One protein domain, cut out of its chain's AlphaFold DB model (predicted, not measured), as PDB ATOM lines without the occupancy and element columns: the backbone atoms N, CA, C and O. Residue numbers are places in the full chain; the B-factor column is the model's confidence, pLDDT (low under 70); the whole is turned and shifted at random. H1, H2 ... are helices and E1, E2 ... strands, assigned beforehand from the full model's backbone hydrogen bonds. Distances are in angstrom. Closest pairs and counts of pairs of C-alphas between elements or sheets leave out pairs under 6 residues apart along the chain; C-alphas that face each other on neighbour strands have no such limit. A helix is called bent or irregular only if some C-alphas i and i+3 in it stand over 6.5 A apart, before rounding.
ATOM      1  N   SER A   4     208.285 198.855 191.165       79.19
ATOM      2  CA  SER A   4     207.184 198.091 191.795       79.19
ATOM      3  C   SER A   4     205.970 197.928 190.907       79.19
ATOM      4  O   SER A   4     205.338 196.884 190.966       79.19
ATOM      5  N   ASP A   5     205.709 198.911 190.057       86.31
ATOM      6  CA  ASP A   5     204.435 199.060 189.381       86.31
ATOM      7  C   ASP A   5     204.504 198.603 187.920       86.31
ATOM      8  O   ASP A   5     203.534 198.782 187.199       86.31
ATOM      9  N   PHE A   6     205.622 198.023 187.462       84.44
ATOM     10  CA  PHE A   6     205.758 197.601 186.066       84.44
ATOM     11  C   PHE A   6     204.650 196.642 185.634       84.44
ATOM     12  O   PHE A   6     204.039 196.888 184.605       84.44
ATOM     13  N   ASP A   7     204.345 195.611 186.423       88.50
ATOM     14  CA  ASP A   7     203.299 194.638 186.073       88.50
ATOM     15  C   ASP A   7     201.908 195.283 186.008       88.50
ATOM     16  O   ASP A   7     201.128 194.995 185.099       88.50
ATOM     17  N   LEU A   8     201.638 196.239 186.905       92.44
ATOM     18  CA  LEU A   8     200.427 197.056 186.868       92.44
ATOM     19  C   LEU A   8     200.348 197.886 185.580       92.44
ATOM     20  O   LEU A   8     199.337 197.840 184.887       92.44
ATOM     21  N   TYR A   9     201.397 198.644 185.250       90.88
ATOM     22  CA  TYR A   9     201.396 199.499 184.058       90.88
ATOM     23  C   TYR A   9     201.415 198.686 182.758       90.88
ATOM     24  O   TYR A   9     200.803 199.127 181.789       90.88
ATOM     25  N   ASN A  10     202.048 197.507 182.739       89.44
ATOM     26  CA  ASN A  10     202.029 196.610 181.581       89.44
ATOM     27  C   ASN A  10     200.612 196.069 181.340       89.44
ATOM     28  O   ASN A  10     200.070 196.154 180.244       89.44
ATOM     29  N   THR A  11     199.942 195.641 182.410       93.12
ATOM     30  CA  THR A  11     198.557 195.162 182.323       93.12
ATOM     31  C   THR A  11     197.585 196.275 181.934       93.12
ATOM     32  O   THR A  11     196.719 196.078 181.082       93.12
ATOM     33  N   VAL A  12     197.729 197.464 182.529       93.50
ATOM     34  CA  VAL A  12     196.937 198.647 182.160       93.50
ATOM     35  C   VAL A  12     197.143 198.994 180.689       93.50
ATOM     36  O   VAL A  12     196.163 199.255 180.000       93.50
ATOM     37  N   HIS A  13     198.383 198.956 180.197       90.94
ATOM     38  CA  HIS A  13     198.699 199.166 178.787       90.94
ATOM     39  C   HIS A  13     197.945 198.179 177.885       90.94
ATOM     40  O   HIS A  13     197.270 198.607 176.945       90.94
ATOM     41  N   ASP A  14     197.998 196.886 178.198       91.31
ATOM     42  CA  ASP A  14     197.373 195.847 177.379       91.31
ATOM     43  C   ASP A  14     195.850 195.990 177.328       91.31
ATOM     44  O   ASP A  14     195.262 195.978 176.242       91.31
ATOM     45  N   ILE A  15     195.218 196.213 178.487       93.31
ATOM     46  CA  ILE A  15     193.774 196.469 178.588       93.31
ATOM     47  C   ILE A  15     193.401 197.741 177.818       93.31
ATOM     48  O   ILE A  15     192.421 197.756 177.072       93.31
ATOM     49  N   TYR A  16     194.178 198.816 177.966       91.94
ATOM     50  CA  TYR A  16     193.895 200.085 177.303       91.94
ATOM     51  C   TYR A  16     193.923 199.934 175.778       91.94
ATOM     52  O   TYR A  16     192.992 200.366 175.097       91.94
ATOM     53  N   LEU A  17     194.955 199.279 175.234       88.06
ATOM     54  CA  LEU A  17     195.069 199.025 173.796       88.06
ATOM     55  C   LEU A  17     193.985 198.075 173.277       88.06
ATOM     56  O   LEU A  17     193.560 198.191 172.129       88.06
ATOM     57  N   GLU A  18     193.558 197.103 174.078       91.88
ATOM     58  CA  GLU A  18     192.421 196.240 173.749       91.88
ATOM     59  C   GLU A  18     191.122 197.052 173.648       91.88
ATOM     60  O   GLU A  18     190.376 196.915 172.679       91.88
ATOM     61  N   PHE A  19     190.878 197.965 174.586       91.25
ATOM     62  CA  PHE A  19     189.683 198.807 174.560       91.25
ATOM     63  C   PHE A  19     189.705 199.806 173.405       91.25
ATOM     64  O   PHE A  19     188.661 200.039 172.798       91.25
ATOM     65  N   GLU A  20     190.865 200.380 173.072       88.56
ATOM     66  CA  GLU A  20     191.005 201.212 171.871       88.56
ATOM     67  C   GLU A  20     190.687 200.421 170.599       88.56
ATOM     68  O   GLU A  20     189.901 200.892 169.778       88.56
ATOM     69  N   ARG A  21     191.237 199.205 170.459       89.62
ATOM     70  CA  ARG A  21     190.964 198.315 169.314       89.62
ATOM     71  C   ARG A  21     189.480 197.968 169.190       89.62
ATOM     72  O   ARG A  21     188.958 197.923 168.082       89.62
ATOM     73  N   ASN A  22     188.797 197.817 170.322       90.31
ATOM     74  CA  ASN A  22     187.365 197.527 170.399       90.31
ATOM     75  C   ASN A  22     186.473 198.787 170.432       90.31
ATOM     76  O   ASN A  22     185.294 198.690 170.757       90.31
ATOM     77  N   GLN A  23     187.011 199.974 170.123       82.25
ATOM     78  CA  GLN A  23     186.281 201.253 170.065       82.25
ATOM     79  C   GLN A  23     185.619 201.708 171.392       82.25
ATOM     80  O   GLN A  23     184.771 202.600 171.401       82.25
ATOM     81  N   ASN A  24     186.065 201.192 172.542       79.69
ATOM     82  CA  ASN A  24     185.481 201.435 173.874       79.69
ATOM     83  C   ASN A  24     185.931 202.745 174.565       79.69
ATOM     84  O   ASN A  24     185.763 202.903 175.777       79.69
ATOM     85  N   LYS A  25     186.499 203.701 173.813       84.19
ATOM     86  CA  LYS A  25     186.947 205.040 174.270       84.19
ATOM     87  C   LYS A  25     187.551 205.036 175.696       84.19
ATOM     88  O   LYS A  25     187.007 205.685 176.596       84.19
ATOM     89  N   PRO A  26     188.683 204.346 175.931       81.12
ATOM     90  CA  PRO A  26     189.285 204.206 177.266       81.12
ATOM     91  C   PRO A  26     189.745 205.531 177.899       81.12
ATOM     92  O   PRO A  26     189.901 205.624 179.114       81.12
ATOM     93  N   ARG A  27     189.894 206.591 177.092       79.56
ATOM     94  CA  ARG A  27     190.181 207.963 177.542       79.56
ATOM     95  C   ARG A  27     188.968 208.709 178.112       79.56
ATOM     96  O   ARG A  27     189.128 209.816 178.614       79.56
ATOM     97  N   SER A  28     187.758 208.162 177.986       80.19
ATOM     98  CA  SER A  28     186.567 208.807 178.540       80.19
ATOM     99  C   SER A  28     186.708 208.966 180.055       80.19
ATOM    100  O   SER A  28     187.075 208.012 180.746       80.19
ATOM    101  N   ALA A  29     186.367 210.148 180.579       79.88
ATOM    102  CA  ALA A  29     186.352 210.409 182.020       79.88
ATOM    103  C   ALA A  29     185.433 209.431 182.777       79.88
ATOM    104  O   ALA A  29     185.628 209.178 183.962       79.88
ATOM    105  N   ASP A  30     184.489 208.808 182.069       82.69
ATOM    106  CA  ASP A  30     183.626 207.739 182.555       82.69
ATOM    107  C   ASP A  30     184.352 206.639 183.340       82.69
ATOM    108  O   ASP A  30     183.797 206.113 184.303       82.69
ATOM    109  N   TRP A  31     185.565 206.264 182.920       83.06
ATOM    110  CA  TRP A  31     186.352 205.204 183.561       83.06
ATOM    111  C   TRP A  31     186.848 205.594 184.956       83.06
ATOM    112  O   TRP A  31     187.099 204.721 185.781       83.06
ATOM    113  N   LEU A  32     186.942 206.898 185.227       83.00
ATOM    114  CA  LEU A  32     187.358 207.464 186.509       83.00
ATOM    115  C   LEU A  32     186.165 207.939 187.354       83.00
ATOM    116  O   LEU A  32     186.275 208.023 188.575       83.00
ATOM    117  N   ILE A  33     185.024 208.236 186.721       85.75
ATOM    118  CA  ILE A  33     183.831 208.787 187.381       85.75
ATOM    119  C   ILE A  33     182.835 207.684 187.765       85.75
ATOM    120  O   ILE A  33     182.347 207.657 188.894       85.75
ATOM    121  N   TYR A  34     182.511 206.761 186.853       89.31
ATOM    122  CA  TYR A  34     181.454 205.781 187.100       89.31
ATOM    123  C   TYR A  34     181.969 204.570 187.875       89.31
ATOM    124  O   TYR A  34     182.766 203.778 187.369       89.31
ATOM    125  N   HIS A  35     181.412 204.363 189.069       88.62
ATOM    126  CA  HIS A  35     181.764 203.266 189.974       88.62
ATOM    127  C   HIS A  35     181.780 201.884 189.296       88.62
ATOM    128  O   HIS A  35     182.730 201.128 189.463       88.62
ATOM    129  N   ARG A  36     180.782 201.563 188.456       90.88
ATOM    130  CA  ARG A  36     180.747 200.275 187.735       90.88
ATOM    131  C   ARG A  36     181.943 200.078 186.799       90.88
ATOM    132  O   ARG A  36     182.485 198.981 186.739       90.88
ATOM    133  N   LYS A  37     182.362 201.124 186.076       90.12
ATOM    134  CA  LYS A  37     183.519 201.050 185.167       90.12
ATOM    135  C   LYS A  37     184.827 200.932 185.946       90.12
ATOM    136  O   LYS A  37     185.677 200.136 185.559       90.12
ATOM    137  N   ARG A  38     184.952 201.654 187.067       92.88
ATOM    138  CA  ARG A  38     186.097 201.546 187.987       92.88
ATOM    139  C   ARG A  38     186.252 200.128 188.528       92.88
ATOM    140  O   ARG A  38     187.324 199.548 188.397       92.88
ATOM    141  N   GLN A  39     185.174 199.548 189.060       93.56
ATOM    142  CA  GLN A  39     185.187 198.180 189.587       93.56
ATOM    143  C   GLN A  39     185.526 197.151 188.510       93.56
ATOM    144  O   GLN A  39     186.347 196.271 188.750       93.56
ATOM    145  N   PHE A  40     184.938 197.282 187.318       94.31
ATOM    146  CA  PHE A  40     185.242 196.395 186.196       94.31
ATOM    147  C   PHE A  40     186.720 196.467 185.791       94.31
ATOM    148  O   PHE A  40     187.370 195.433 185.659       94.31
ATOM    149  N   LEU A  41     187.272 197.677 185.661       94.25
ATOM    150  CA  LEU A  41     188.690 197.873 185.366       94.25
ATOM    151  C   LEU A  41     189.584 197.261 186.453       94.25
ATOM    152  O   LEU A  41     190.541 196.562 186.130       94.25
ATOM    153  N   CYS A  42     189.273 197.499 187.729       95.06
ATOM    154  CA  CYS A  42     190.054 196.954 188.837       95.06
ATOM    155  C   CYS A  42     190.026 195.426 188.849       95.06
ATOM    156  O   CYS A  42     191.076 194.803 188.983       95.06
ATOM    157  N   HIS A  43     188.849 194.828 188.647       95.81
ATOM    158  CA  HIS A  43     188.701 193.381 188.548       95.81
ATOM    159  C   HIS A  43     189.564 192.811 187.421       95.81
ATOM    160  O   HIS A  43     190.351 191.902 187.661       95.81
ATOM    161  N   LEU A  44     189.495 193.409 186.230       95.69
ATOM    162  CA  LEU A  44     190.250 192.959 185.063       95.69
ATOM    163  C   LEU A  44     191.771 193.069 185.267       95.69
ATOM    164  O   LEU A  44     192.524 192.184 184.864       95.69
ATOM    165  N   VAL A  45     192.239 194.144 185.907       96.00
ATOM    166  CA  VAL A  45     193.661 194.325 186.235       96.00
ATOM    167  C   VAL A  45     194.128 193.284 187.254       96.00
ATOM    168  O   VAL A  45     195.188 192.685 187.069       96.00
ATOM    169  N   ILE A  46     193.354 193.047 188.315       95.56
ATOM    170  CA  ILE A  46     193.687 192.053 189.347       95.56
ATOM    171  C   ILE A  46     193.695 190.643 188.747       95.56
ATOM    172  O   ILE A  46     194.626 189.883 188.996       95.56
ATOM    173  N   GLU A  47     192.705 190.314 187.918       96.19
ATOM    174  CA  GLU A  47     192.602 189.025 187.232       96.19
ATOM    175  C   GLU A  47     193.826 188.757 186.345       96.19
ATOM    176  O   GLU A  47     194.441 187.699 186.445       96.19
ATOM    177  N   ARG A  48     194.236 189.735 185.525       95.75
ATOM    178  CA  ARG A  48     195.373 189.575 184.600       95.75
ATOM    179  C   ARG A  48     196.734 189.594 185.288       95.75
ATOM    180  O   ARG A  48     197.652 188.916 184.838       95.75
ATOM    181  N   THR A  49     196.887 190.371 186.358       93.19
ATOM    182  CA  THR A  49     198.157 190.436 187.105       93.19
ATOM    183  C   THR A  49     198.316 189.301 188.111       93.19
ATOM    184  O   THR A  49     199.439 189.011 188.521       93.19
ATOM    185  N   GLY A  50     197.212 188.707 188.579       93.31
ATOM    186  CA  GLY A  50     197.200 187.814 189.739       93.31
ATOM    187  C   GLY A  50     197.590 188.508 191.053       93.31
ATOM    188  O   GLY A  50     197.866 187.837 192.047       93.31
ATOM    189  N   GLN A  51     197.654 189.844 191.073       90.38
ATOM    190  CA  GLN A  51     198.117 190.640 192.206       90.38
ATOM    191  C   GLN A  51     197.026 191.597 192.674       90.38
ATOM    192  O   GLN A  51     196.337 192.237 191.883       90.38
ATOM    193  N   GLN A  52     196.900 191.726 193.992       92.88
ATOM    194  CA  GLN A  52     196.019 192.717 194.595       92.88
ATOM    195  C   GLN A  52     196.678 194.094 194.544       92.88
ATOM    196  O   GLN A  52     197.809 194.284 195.001       92.88
ATOM    197  N   TYR A  53     195.944 195.060 194.004       92.38
ATOM    198  CA  TYR A  53     196.327 196.461 193.962       92.38
ATOM    199  C   TYR A  53     195.215 197.303 194.567       92.38
ATOM    200  O   TYR A  53     194.036 197.004 194.401       92.38
ATOM    201  N   ASP A  54     195.613 198.377 195.237       93.75
ATOM    202  CA  ASP A  54     194.681 199.406 195.672       93.75
ATOM    203  C   ASP A  54     193.966 200.030 194.460       93.75
ATOM    204  O   ASP A  54     194.594 200.295 193.426       93.75
ATOM    205  N   GLU A  55     192.660 200.264 194.585       93.62
ATOM    206  CA  GLU A  55     191.842 200.844 193.521       93.62
ATOM    207  C   GLU A  55     192.386 202.203 193.059       93.62
ATOM    208  O   GLU A  55     192.535 202.424 191.854       93.62
ATOM    209  N   GLU A  56     192.760 203.099 193.976       93.94
ATOM    210  CA  GLU A  56     193.328 204.404 193.623       93.94
ATOM    211  C   GLU A  56     194.613 204.239 192.816       93.94
ATOM    212  O   GLU A  56     194.868 204.990 191.872       93.94
ATOM    213  N   LYS A  57     195.415 203.219 193.138       94.06
ATOM    214  CA  LYS A  57     196.648 202.922 192.409       94.06
ATOM    215  C   LYS A  57     196.368 202.470 190.974       94.06
ATOM    216  O   LYS A  57     197.066 202.919 190.063       94.06
ATOM    217  N   ILE A  58     195.360 201.621 190.762       95.00
ATOM    218  CA  ILE A  58     194.941 201.177 189.423       95.00
ATOM    219  C   ILE A  58     194.405 202.363 188.616       95.00
ATOM    220  O   ILE A  58     194.853 202.599 187.492       95.00
ATOM    221  N   LEU A  59     193.490 203.142 189.194       93.88
ATOM    222  CA  LEU A  59     192.874 204.289 188.522       93.88
ATOM    223  C   LEU A  59     193.901 205.363 188.181       93.88
ATOM    224  O   LEU A  59     193.861 205.936 187.093       93.88
ATOM    225  N   LYS A  60     194.870 205.590 189.069       92.50
ATOM    226  CA  LYS A  60     195.989 206.482 188.790       92.50
ATOM    227  C   LYS A  60     196.841 205.970 187.627       92.50
ATOM    228  O   LYS A  60     197.217 206.767 186.773       92.50
ATOM    229  N   ALA A  61     197.160 204.676 187.578       92.00
ATOM    230  CA  ALA A  61     197.923 204.105 186.467       92.00
ATOM    231  C   ALA A  61     197.162 204.231 185.136       92.00
ATOM    232  O   ALA A  61     197.760 204.602 184.125       92.00
ATOM    233  N   TRP A  62     195.846 204.001 185.154       93.31
ATOM    234  CA  TRP A  62     194.958 204.183 184.005       93.31
ATOM    235  C   TRP A  62     194.930 205.632 183.500       93.31
ATOM    236  O   TRP A  62     195.139 205.882 182.312       93.31
ATOM    237  N   ASP A  63     194.722 206.592 184.402       91.75
ATOM    238  CA  ASP A  63     194.705 208.024 184.085       91.75
ATOM    239  C   ASP A  63     196.071 208.519 183.583       91.75
ATOM    240  O   ASP A  63     196.167 209.173 182.542       91.75
ATOM    241  N   ASP A  64     197.152 208.147 184.277       89.25
ATOM    242  CA  ASP A  64     198.524 208.464 183.878       89.25
ATOM    243  C   ASP A  64     198.809 207.962 182.451       89.25
ATOM    244  O   ASP A  64     199.360 208.709 181.632       89.25
ATOM    245  N   PHE A  65     198.424 206.714 182.153       87.38
ATOM    246  CA  PHE A  65     198.594 206.109 180.834       87.38
ATOM    247  C   PHE A  65     197.788 206.856 179.767       87.38
ATOM    248  O   PHE A  65     198.348 207.258 178.750       87.38
ATOM    249  N   GLY A  66     196.504 207.129 180.016       86.88
ATOM    250  CA  GLY A  66     195.648 207.857 179.077       86.88
ATOM    251  C   GLY A  66     196.112 209.292 178.785       86.88
ATOM    252  O   GLY A  66     195.846 209.822 177.703       86.88
ATOM    253  N   LYS A  67     196.822 209.928 179.726       87.25
ATOM    254  CA  LYS A  67     197.418 211.262 179.547       87.25
ATOM    255  C   LYS A  67     198.726 211.239 178.758       87.25
ATOM    256  O   LYS A  67     198.973 212.170 178.003       87.25
ATOM    257  N   ASN A  68     199.560 210.213 178.939       85.50
ATOM    258  CA  ASN A  68     200.912 210.143 178.367       85.50
ATOM    259  C   ASN A  68     201.207 208.768 177.747       85.50
ATOM    260  O   ASN A  68     202.207 208.127 178.084       85.50
ATOM    261  N   LYS A  69     200.330 208.313 176.850       83.88
ATOM    262  CA  LYS A  69     200.369 206.971 176.255       83.88
ATOM    263  C   LYS A  69     201.736 206.634 175.666       83.88
ATOM    264  O   LYS A  69     202.318 205.625 176.045       83.88
ATOM    265  N   ASP A  70     202.287 207.493 174.811       83.81
ATOM    266  CA  ASP A  70     203.541 207.193 174.103       83.81
ATOM    267  C   ASP A  70     204.729 207.057 175.057       83.81
ATOM    268  O   ASP A  70     205.524 206.126 174.943       83.81
ATOM    269  N   LYS A  71     204.780 207.903 176.090       84.94
ATOM    270  CA  LYS A  71     205.787 207.807 177.148       84.94
ATOM    271  C   LYS A  71     205.708 206.469 177.877       84.94
ATOM    272  O   LYS A  71     206.729 205.817 178.065       84.94
ATOM    273  N   TYR A  72     204.522 206.065 178.327       85.06
ATOM    274  CA  TYR A  72     204.379 204.815 179.075       85.06
ATOM    275  C   TYR A  72     204.592 203.582 178.198       85.06
ATOM    276  O   TYR A  72     205.217 202.631 178.662       85.06
ATOM    277  N   ARG A  73     204.175 203.628 176.926       84.75
ATOM    278  CA  ARG A  73     204.487 202.597 175.925       84.75
ATOM    279  C   ARG A  73     205.987 202.427 175.741       84.75
ATOM    280  O   ARG A  73     206.468 201.301 175.792       84.75
ATOM    281  N   LEU A  74     206.722 203.529 175.594       86.69
ATOM    282  CA  LEU A  74     208.175 203.487 175.471       86.69
ATOM    283  C   LEU A  74     208.820 202.880 176.722       86.69
ATOM    284  O   LEU A  74     209.652 201.988 176.603       86.69
ATOM    285  N   ILE A  75     208.406 203.301 177.925       86.69
ATOM    286  CA  ILE A  75     208.972 202.749 179.166       86.69
ATOM    287  C   ILE A  75     208.717 201.243 179.282       86.69
ATOM    288  O   ILE A  75     209.628 200.503 179.642       86.69
ATOM    289  N   VAL A  76     207.504 200.785 178.983       85.12
ATOM    290  CA  VAL A  76     207.164 199.357 178.993       85.12
ATOM    291  C   VAL A  76     207.994 198.585 177.965       85.12
ATOM    292  O   VAL A  76     208.649 197.609 178.320       85.12
ATOM    293  N   ALA A  77     208.055 199.061 176.719       86.56
ATOM    294  CA  ALA A  77     208.777 198.382 175.645       86.56
ATOM    295  C   ALA A  77     210.286 198.266 175.923       86.56
ATOM    296  O   ALA A  77     210.886 197.216 175.693       86.56
ATOM    297  N   VAL A  78     210.901 199.321 176.465       88.00
ATOM    298  CA  VAL A  78     212.314 199.306 176.875       88.00
ATOM    299  C   VAL A  78     212.535 198.312 178.022       88.00
ATOM    300  O   VAL A  78     213.531 197.591 178.025       88.00
ATOM    301  N   ALA A  79     211.599 198.227 178.974       84.81
ATOM    302  CA  ALA A  79     211.685 197.303 180.107       84.81
ATOM    303  C   ALA A  79     211.578 195.842 179.693       84.81
ATOM    304  O   ALA A  79     212.304 195.004 180.226       84.81
ATOM    305  N   ASP A  80     210.679 195.543 178.761       84.12
ATOM    306  CA  ASP A  80     210.481 194.186 178.265       84.12
ATOM    307  C   ASP A  80     211.661 193.746 177.388       84.12
ATOM    308  O   ASP A  80     212.080 192.594 177.459       84.12
ATOM    309  N   ARG A  81     212.269 194.672 176.629       85.06
ATOM    310  CA  ARG A  81     213.425 194.369 175.772       85.06
ATOM    311  C   ARG A  81     214.735 194.200 176.538       85.06
ATOM    312  O   ARG A  81     215.474 193.256 176.278       85.06
ATOM    313  N   PHE A  82     215.057 195.124 177.442       81.62
ATOM    314  CA  PHE A  82     216.373 195.180 178.100       81.62
ATOM    315  C   PHE A  82     216.344 194.736 179.566       81.62
ATOM    316  O   PHE A  82     217.372 194.707 180.244       81.62
ATOM    317  N   GLY A  83     215.165 194.360 180.057       79.56
ATOM    318  CA  GLY A  83     214.941 193.952 181.431       79.56
ATOM    319  C   GLY A  83     214.659 195.123 182.373       79.56
ATOM    320  O   GLY A  83     214.827 196.306 182.080       79.56
ATOM    321  N   ARG A  84     214.227 194.771 183.585       80.56
ATOM    322  CA  ARG A  84     213.761 195.716 184.613       80.56
ATOM    323  C   ARG A  84     214.866 196.070 185.611       80.56
ATOM    324  O   ARG A  84     214.662 196.012 186.827       80.56
ATOM    325  N   LYS A  85     216.050 196.405 185.096       80.81
ATOM    326  CA  LYS A  85     217.221 196.809 185.889       80.81
ATOM    327  C   LYS A  85     217.624 198.235 185.550       80.81
ATOM    328  O   LYS A  85     217.396 198.711 184.446       80.81
ATOM    329  N   CYS A  86     218.226 198.925 186.513       82.62
ATOM    330  CA  CYS A  86     218.832 200.221 186.235       82.62
ATOM    331  C   CYS A  86     220.070 200.016 185.356       82.62
ATOM    332  O   CYS A  86     221.043 199.438 185.839       82.62
ATOM    333  N   PHE A  87     220.060 200.545 184.132       85.38
ATOM    334  CA  PHE A  87     221.140 200.405 183.152       85.38
ATOM    335  C   PHE A  87     222.516 200.787 183.720       85.38
ATOM    336  O   PHE A  87     223.422 199.961 183.749       85.38
ATOM    337  N   TYR A  88     222.651 201.988 184.291       83.81
ATOM    338  CA  TYR A  88     223.952 202.499 184.751       83.81
ATOM    339  C   TYR A  88     224.562 201.785 185.956       83.81
ATOM    340  O   TYR A  88     225.774 201.814 186.137       83.81
ATOM    341  N   SER A  89     223.745 201.186 186.821       82.06
ATOM    342  CA  SER A  89     224.238 200.555 188.051       82.06
ATOM    343  C   SER A  89     224.063 199.044 188.059       82.06
ATOM    344  O   SER A  89     224.413 198.420 189.053       82.06
ATOM    345  N   ASN A  90     223.467 198.472 187.006       79.81
ATOM    346  CA  ASN A  90     223.091 197.061 186.887       79.81
ATOM    347  C   ASN A  90     222.398 196.492 188.145       79.81
ATOM    348  O   ASN A  90     222.618 195.354 188.552       79.81
ATOM    349  N   ARG A  91     221.579 197.320 188.799       78.06
ATOM    350  CA  ARG A  91     220.906 196.980 190.059       78.06
ATOM    351  C   ARG A  91     219.436 196.703 189.835       78.06
ATOM    352  O   ARG A  91     218.819 197.285 188.934       78.06
ATOM    353  N   ASN A  92     218.886 195.822 190.662       69.50
ATOM    354  CA  ASN A  92     217.490 195.442 190.550       69.50
ATOM    355  C   ASN A  92     216.570 196.566 191.040       69.50
ATOM    356  O   ASN A  92     216.959 197.518 191.725       69.50
ATOM    357  N   LYS A  93     215.304 196.425 190.659       63.16
ATOM    358  CA  LYS A  93     214.147 197.174 191.146       63.16
ATOM    359  C   LYS A  93     214.272 197.573 192.626       63.16
ATOM    360  O   LYS A  93     214.326 196.725 193.505       63.16
ATOM    361  N   GLY A  94     214.254 198.882 192.887       60.53
ATOM    362  CA  GLY A  94     214.182 199.441 194.243       60.53
ATOM    363  C   GLY A  94     215.517 199.607 194.977       60.53
ATOM    364  O   GLY A  94     215.559 200.355 195.947       60.53
ATOM    365  N   GLU A  95     216.621 199.029 194.495       68.38
ATOM    366  CA  GLU A  95     217.911 199.058 195.215       68.38
ATOM    367  C   GLU A  95     218.601 200.439 195.218       68.38
ATOM    368  O   GLU A  95     219.515 200.687 196.001       68.38
ATOM    369  N   CYS A  96     218.212 201.345 194.316       69.81
ATOM    370  CA  CYS A  96     218.819 202.684 194.181       69.81
ATOM    371  C   CYS A  96     217.805 203.819 194.220       69.81
ATOM    372  O   CYS A  96     218.057 204.884 194.778       69.81
ATOM    373  N   SER A  97     216.664 203.601 193.581       76.25
ATOM    374  CA  SER A  97     215.482 204.440 193.654       76.25
ATOM    375  C   SER A  97     214.302 203.592 193.216       76.25
ATOM    376  O   SER A  97     214.434 202.706 192.368       76.25
ATOM    377  N   HIS A  98     213.134 203.887 193.768       74.12
ATOM    378  CA  HIS A  98     211.905 203.246 193.336       74.12
ATOM    379  C   HIS A  98     211.437 203.790 191.987       74.12
ATOM    380  O   HIS A  98     210.731 203.078 191.288       74.12
ATOM    381  N   THR A  99     211.828 205.010 191.608       80.50
ATOM    382  CA  THR A  99     211.329 205.704 190.413       80.50
ATOM    383  C   THR A  99     212.106 205.327 189.157       80.50
ATOM    384  O   THR A  99     213.338 205.357 189.158       80.50
ATOM    385  N   VAL A 100     211.356 205.047 188.091       81.56
ATOM    386  CA  VAL A 100     211.851 204.685 186.756       81.56
ATOM    387  C   VAL A 100     211.930 205.919 185.863       81.56
ATOM    388  O   VAL A 100     211.010 206.743 185.854       81.56
ATOM    389  N   CYS A 101     213.002 206.005 185.085       84.38
ATOM    390  CA  CYS A 101     213.200 206.964 184.008       84.38
ATOM    391  C   CYS A 101     213.620 206.220 182.734       84.38
ATOM    392  O   CYS A 101     214.215 205.149 182.821       84.38
ATOM    393  N   VAL A 102     213.281 206.782 181.574       86.12
ATOM    394  CA  VAL A 102     213.792 206.338 180.272       86.12
ATOM    395  C   VAL A 102     214.715 207.416 179.741       86.12
ATOM    396  O   VAL A 102     214.366 208.595 179.802       86.12
ATOM    397  N   GLU A 103     215.878 207.003 179.255       83.56
ATOM    398  CA  GLU A 103     216.903 207.877 178.692       83.56
ATOM    399  C   GLU A 103     217.287 207.406 177.297       83.56
ATOM    400  O   GLU A 103     217.441 206.205 177.081       83.56
ATOM    401  N   ASN A 104     217.456 208.358 176.381       83.94
ATOM    402  CA  ASN A 104     218.031 208.120 175.066       83.94
ATOM    403  C   ASN A 104     219.560 208.165 175.184       83.94
ATOM    404  O   ASN A 104     220.108 209.175 175.626       83.94
ATOM    405  N   ILE A 105     220.235 207.078 174.818       82.62
ATOM    406  CA  ILE A 105     221.695 206.951 174.931       82.62
ATOM    407  C   ILE A 105     222.439 207.293 173.637       82.62
ATOM    408  O   ILE A 105     223.634 207.574 173.699       82.62
ATOM    409  N   PHE A 106     221.760 207.311 172.487       73.38
ATOM    410  CA  PHE A 106     222.391 207.576 171.188       73.38
ATOM    411  C   PHE A 106     222.052 208.951 170.600       73.38
ATOM    412  O   PHE A 106     222.622 209.340 169.586       73.38
ATOM    413  N   ASN A 107     221.188 209.723 171.270       67.12
ATOM    414  CA  ASN A 107     220.771 211.080 170.897       67.12
ATOM    415  C   ASN A 107     220.413 211.221 169.406       67.12
ATOM    416  O   ASN A 107     220.606 212.274 168.794       67.12
ATOM    417  N   HIS A 108     219.890 210.148 168.810       62.34
ATOM    418  CA  HIS A 108     219.142 210.236 167.573       62.34
ATOM    419  C   HIS A 108     217.878 211.033 167.907       62.34
ATOM    420  O   HIS A 108     217.225 210.756 168.915       62.34
ATOM    421  N   GLY A 109     217.630 212.108 167.153       63.09
ATOM    422  CA  GLY A 109     216.517 213.023 167.403       63.09
ATOM    423  C   GLY A 109     215.157 212.320 167.397       63.09
ATOM    424  O   GLY A 109     215.057 211.121 167.158       63.09
ATOM    425  N   ASP A 110     214.090 213.072 167.656       62.75
ATOM    426  CA  ASP A 110     212.748 212.492 167.662       62.75
ATOM    427  C   ASP A 110     212.376 211.866 166.301       62.75
ATOM    428  O   ASP A 110     212.643 212.466 165.253       62.75
ATOM    429  N   PRO A 111     211.708 210.694 166.298       68.38
ATOM    430  CA  PRO A 111     211.129 210.008 167.458       68.38
ATOM    431  C   PRO A 111     212.112 209.103 168.221       68.38
ATOM    432  O   PRO A 111     212.914 208.390 167.627       68.38
ATOM    433  N   LEU A 112     211.957 209.050 169.549       76.06
ATOM    434  CA  LEU A 112     212.654 208.082 170.404       76.06
ATOM    435  C   LEU A 112     212.351 206.630 169.994       76.06
ATOM    436  O   LEU A 112     211.215 206.162 170.123       76.06
ATOM    437  N   LEU A 113     213.380 205.897 169.567       82.19
ATOM    438  CA  LEU A 113     213.295 204.468 169.276       82.19
ATOM    439  C   LEU A 113     213.581 203.638 170.530       82.19
ATOM    440  O   LEU A 113     214.396 204.011 171.373       82.19
ATOM    441  N   VAL A 114     212.926 202.478 170.647       84.50
ATOM    442  CA  VAL A 114     213.137 201.558 171.780       84.50
ATOM    443  C   VAL A 114     214.601 201.129 171.861       84.50
ATOM    444  O   VAL A 114     215.136 201.079 172.961       84.50
ATOM    445  N   GLU A 115     215.254 200.847 170.728       84.62
ATOM    446  CA  GLU A 115     216.679 200.476 170.685       84.62
ATOM    447  C   GLU A 115     217.638 201.561 171.171       84.62
ATOM    448  O   GLU A 115     218.709 201.227 171.677       84.62
ATOM    449  N   ASP A 116     217.230 202.826 171.098       85.94
ATOM    450  CA  ASP A 116     218.048 203.951 171.546       85.94
ATOM    451  C   ASP A 116     217.832 204.296 173.015       85.94
ATOM    452  O   ASP A 116     218.465 205.208 173.551       85.94
ATOM    453  N   CYS A 117     216.919 203.584 173.671       87.12
ATOM    454  CA  CYS A 117     216.450 203.912 174.997       87.12
ATOM    455  C   CYS A 117     216.866 202.867 176.031       87.12
ATOM    456  O   CYS A 117     216.822 201.660 175.803       87.12
ATOM    457  N   VAL A 118     217.181 203.345 177.231       87.25
ATOM    458  CA  VAL A 118     217.448 202.511 178.407       87.25
ATOM    459  C   VAL A 118     216.584 202.940 179.579       87.25
ATOM    460  O   VAL A 118     216.150 204.089 179.669       87.25
ATOM    461  N   ILE A 119     216.361 202.019 180.517       86.88
ATOM    462  CA  ILE A 119     215.748 202.345 181.802       86.88
ATOM    463  C   ILE A 119     216.820 202.613 182.844       86.88
ATOM    464  O   ILE A 119     217.725 201.812 183.077       86.88
ATOM    465  N   SER A 120     216.655 203.713 183.559       85.56
ATOM    466  CA  SER A 120     217.463 204.061 184.714       85.56
ATOM    467  C   SER A 120     216.578 204.338 185.923       85.56
ATOM    468  O   SER A 120     215.372 204.593 185.836       85.56
ATOM    469  N   CYS A 121     217.181 204.258 187.104       84.88
ATOM    470  CA  CYS A 121     216.546 204.765 188.306       84.88
ATOM    471  C   CYS A 121     216.811 206.271 188.415       84.88
ATOM    472  O   CYS A 121     217.898 206.730 188.070       84.88
ATOM    473  N   ARG A 122     215.872 207.042 188.978       81.62
ATOM    474  CA  ARG A 122     215.996 208.515 189.078       81.62
ATOM    475  C   ARG A 122     217.313 209.007 189.699       81.62
ATOM    476  O   ARG A 122     217.753 210.108 189.396       81.62
TER     477      ARG A 122
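What this domain is: This is residues 4 to 122 of the 130 residues of an uncharacterized protein of Crenarchaeota archaeon (UniProt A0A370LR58). Look for two lobes joined in a row: at one end H1, H2, H3 and H4 pack as a cluster of crossed helices, and at the other the small hairpin E1 E2 packs on H5 between two long loops. H1 runs through the middle of the helices, crossing H3, H4 and H5. The printed part has 119 residues with five named helices and two named strands, in the order H1 H2 H3 H4 H5 E1 E2; the sheet, E1 - E2, is antiparallel and the class is mostly helix. It is compact, with a radius of gyration of the C-alphas of 15.3 A, and spans 44 by 31 by 19 A.

Where its parts are: Find C-alpha 4 at (207.184, 198.091, 191.795); from there H1, residues 4 to 21, runs 27.7 A. H1 is irregular: C-alphas 4 and 7 are 7.7 A apart, against about 5 A in a regular helix. Next come H2, residues 30 to 33, and H3, residues 35 to 49, 21.0 A long. H4, residues 55 to 67, begins at C-alpha 55, (191.842, 200.844, 193.521), and is 18.3 A long. H5, residues 69 to 82, is 20.0 A long. E1 is residues 100 to 104, 13.7 A; E2 is residues 117 to 121, 13.3 A, ending at C-alpha 121, (216.546, 204.765, 188.306).

How they stand to each other: Start at H1. Its residues 7 to 15 touch H3, closest at the C-alphas of Thr 11 and Val 45, 6.3 A, at a steep tilt of 63 degrees, opposite ways. It touches H4 with residues 8 to 16, closest at the C-alphas of Val 12 and Trp 62, 6.2 A, at a steep tilt of 58 degrees, the same way. It touches H5 with residues 6 to 13, closest at the C-alphas of Asn 10 and Val 76, 6.4 A. H3 and H4 touch about perpendicular, at 88 degrees, closest at the C-alphas of Cys 42 and Glu 55, 6.3 A. H2 and H3 touch only at the corner, closest at the C-alphas of Trp 31 and Lys 37, 5.3 A. Between H5 and E2 the closest C-alphas are those of Val 78 and Val 118, 6.2 A. E1 and E2 form a hairpin, with N 101 and O 120 within hydrogen-bond range at 2.9 A. In H3, H4 and H5 every O i to N i+4 pair is within hydrogen-bond range; in H1, 13 of 14 are; H2 is too short for such a pair.

The domain as a whole: The C-alphas farthest apart, those of Arg 36 and Phe 106, are 45.4 A apart. The printed part has no cut. The links H5 to E1 and E1 to E2 are long. The mean pLDDT of the printed part is 85.3; look for values under 70 at residues 92 to 96 and 107 to 111.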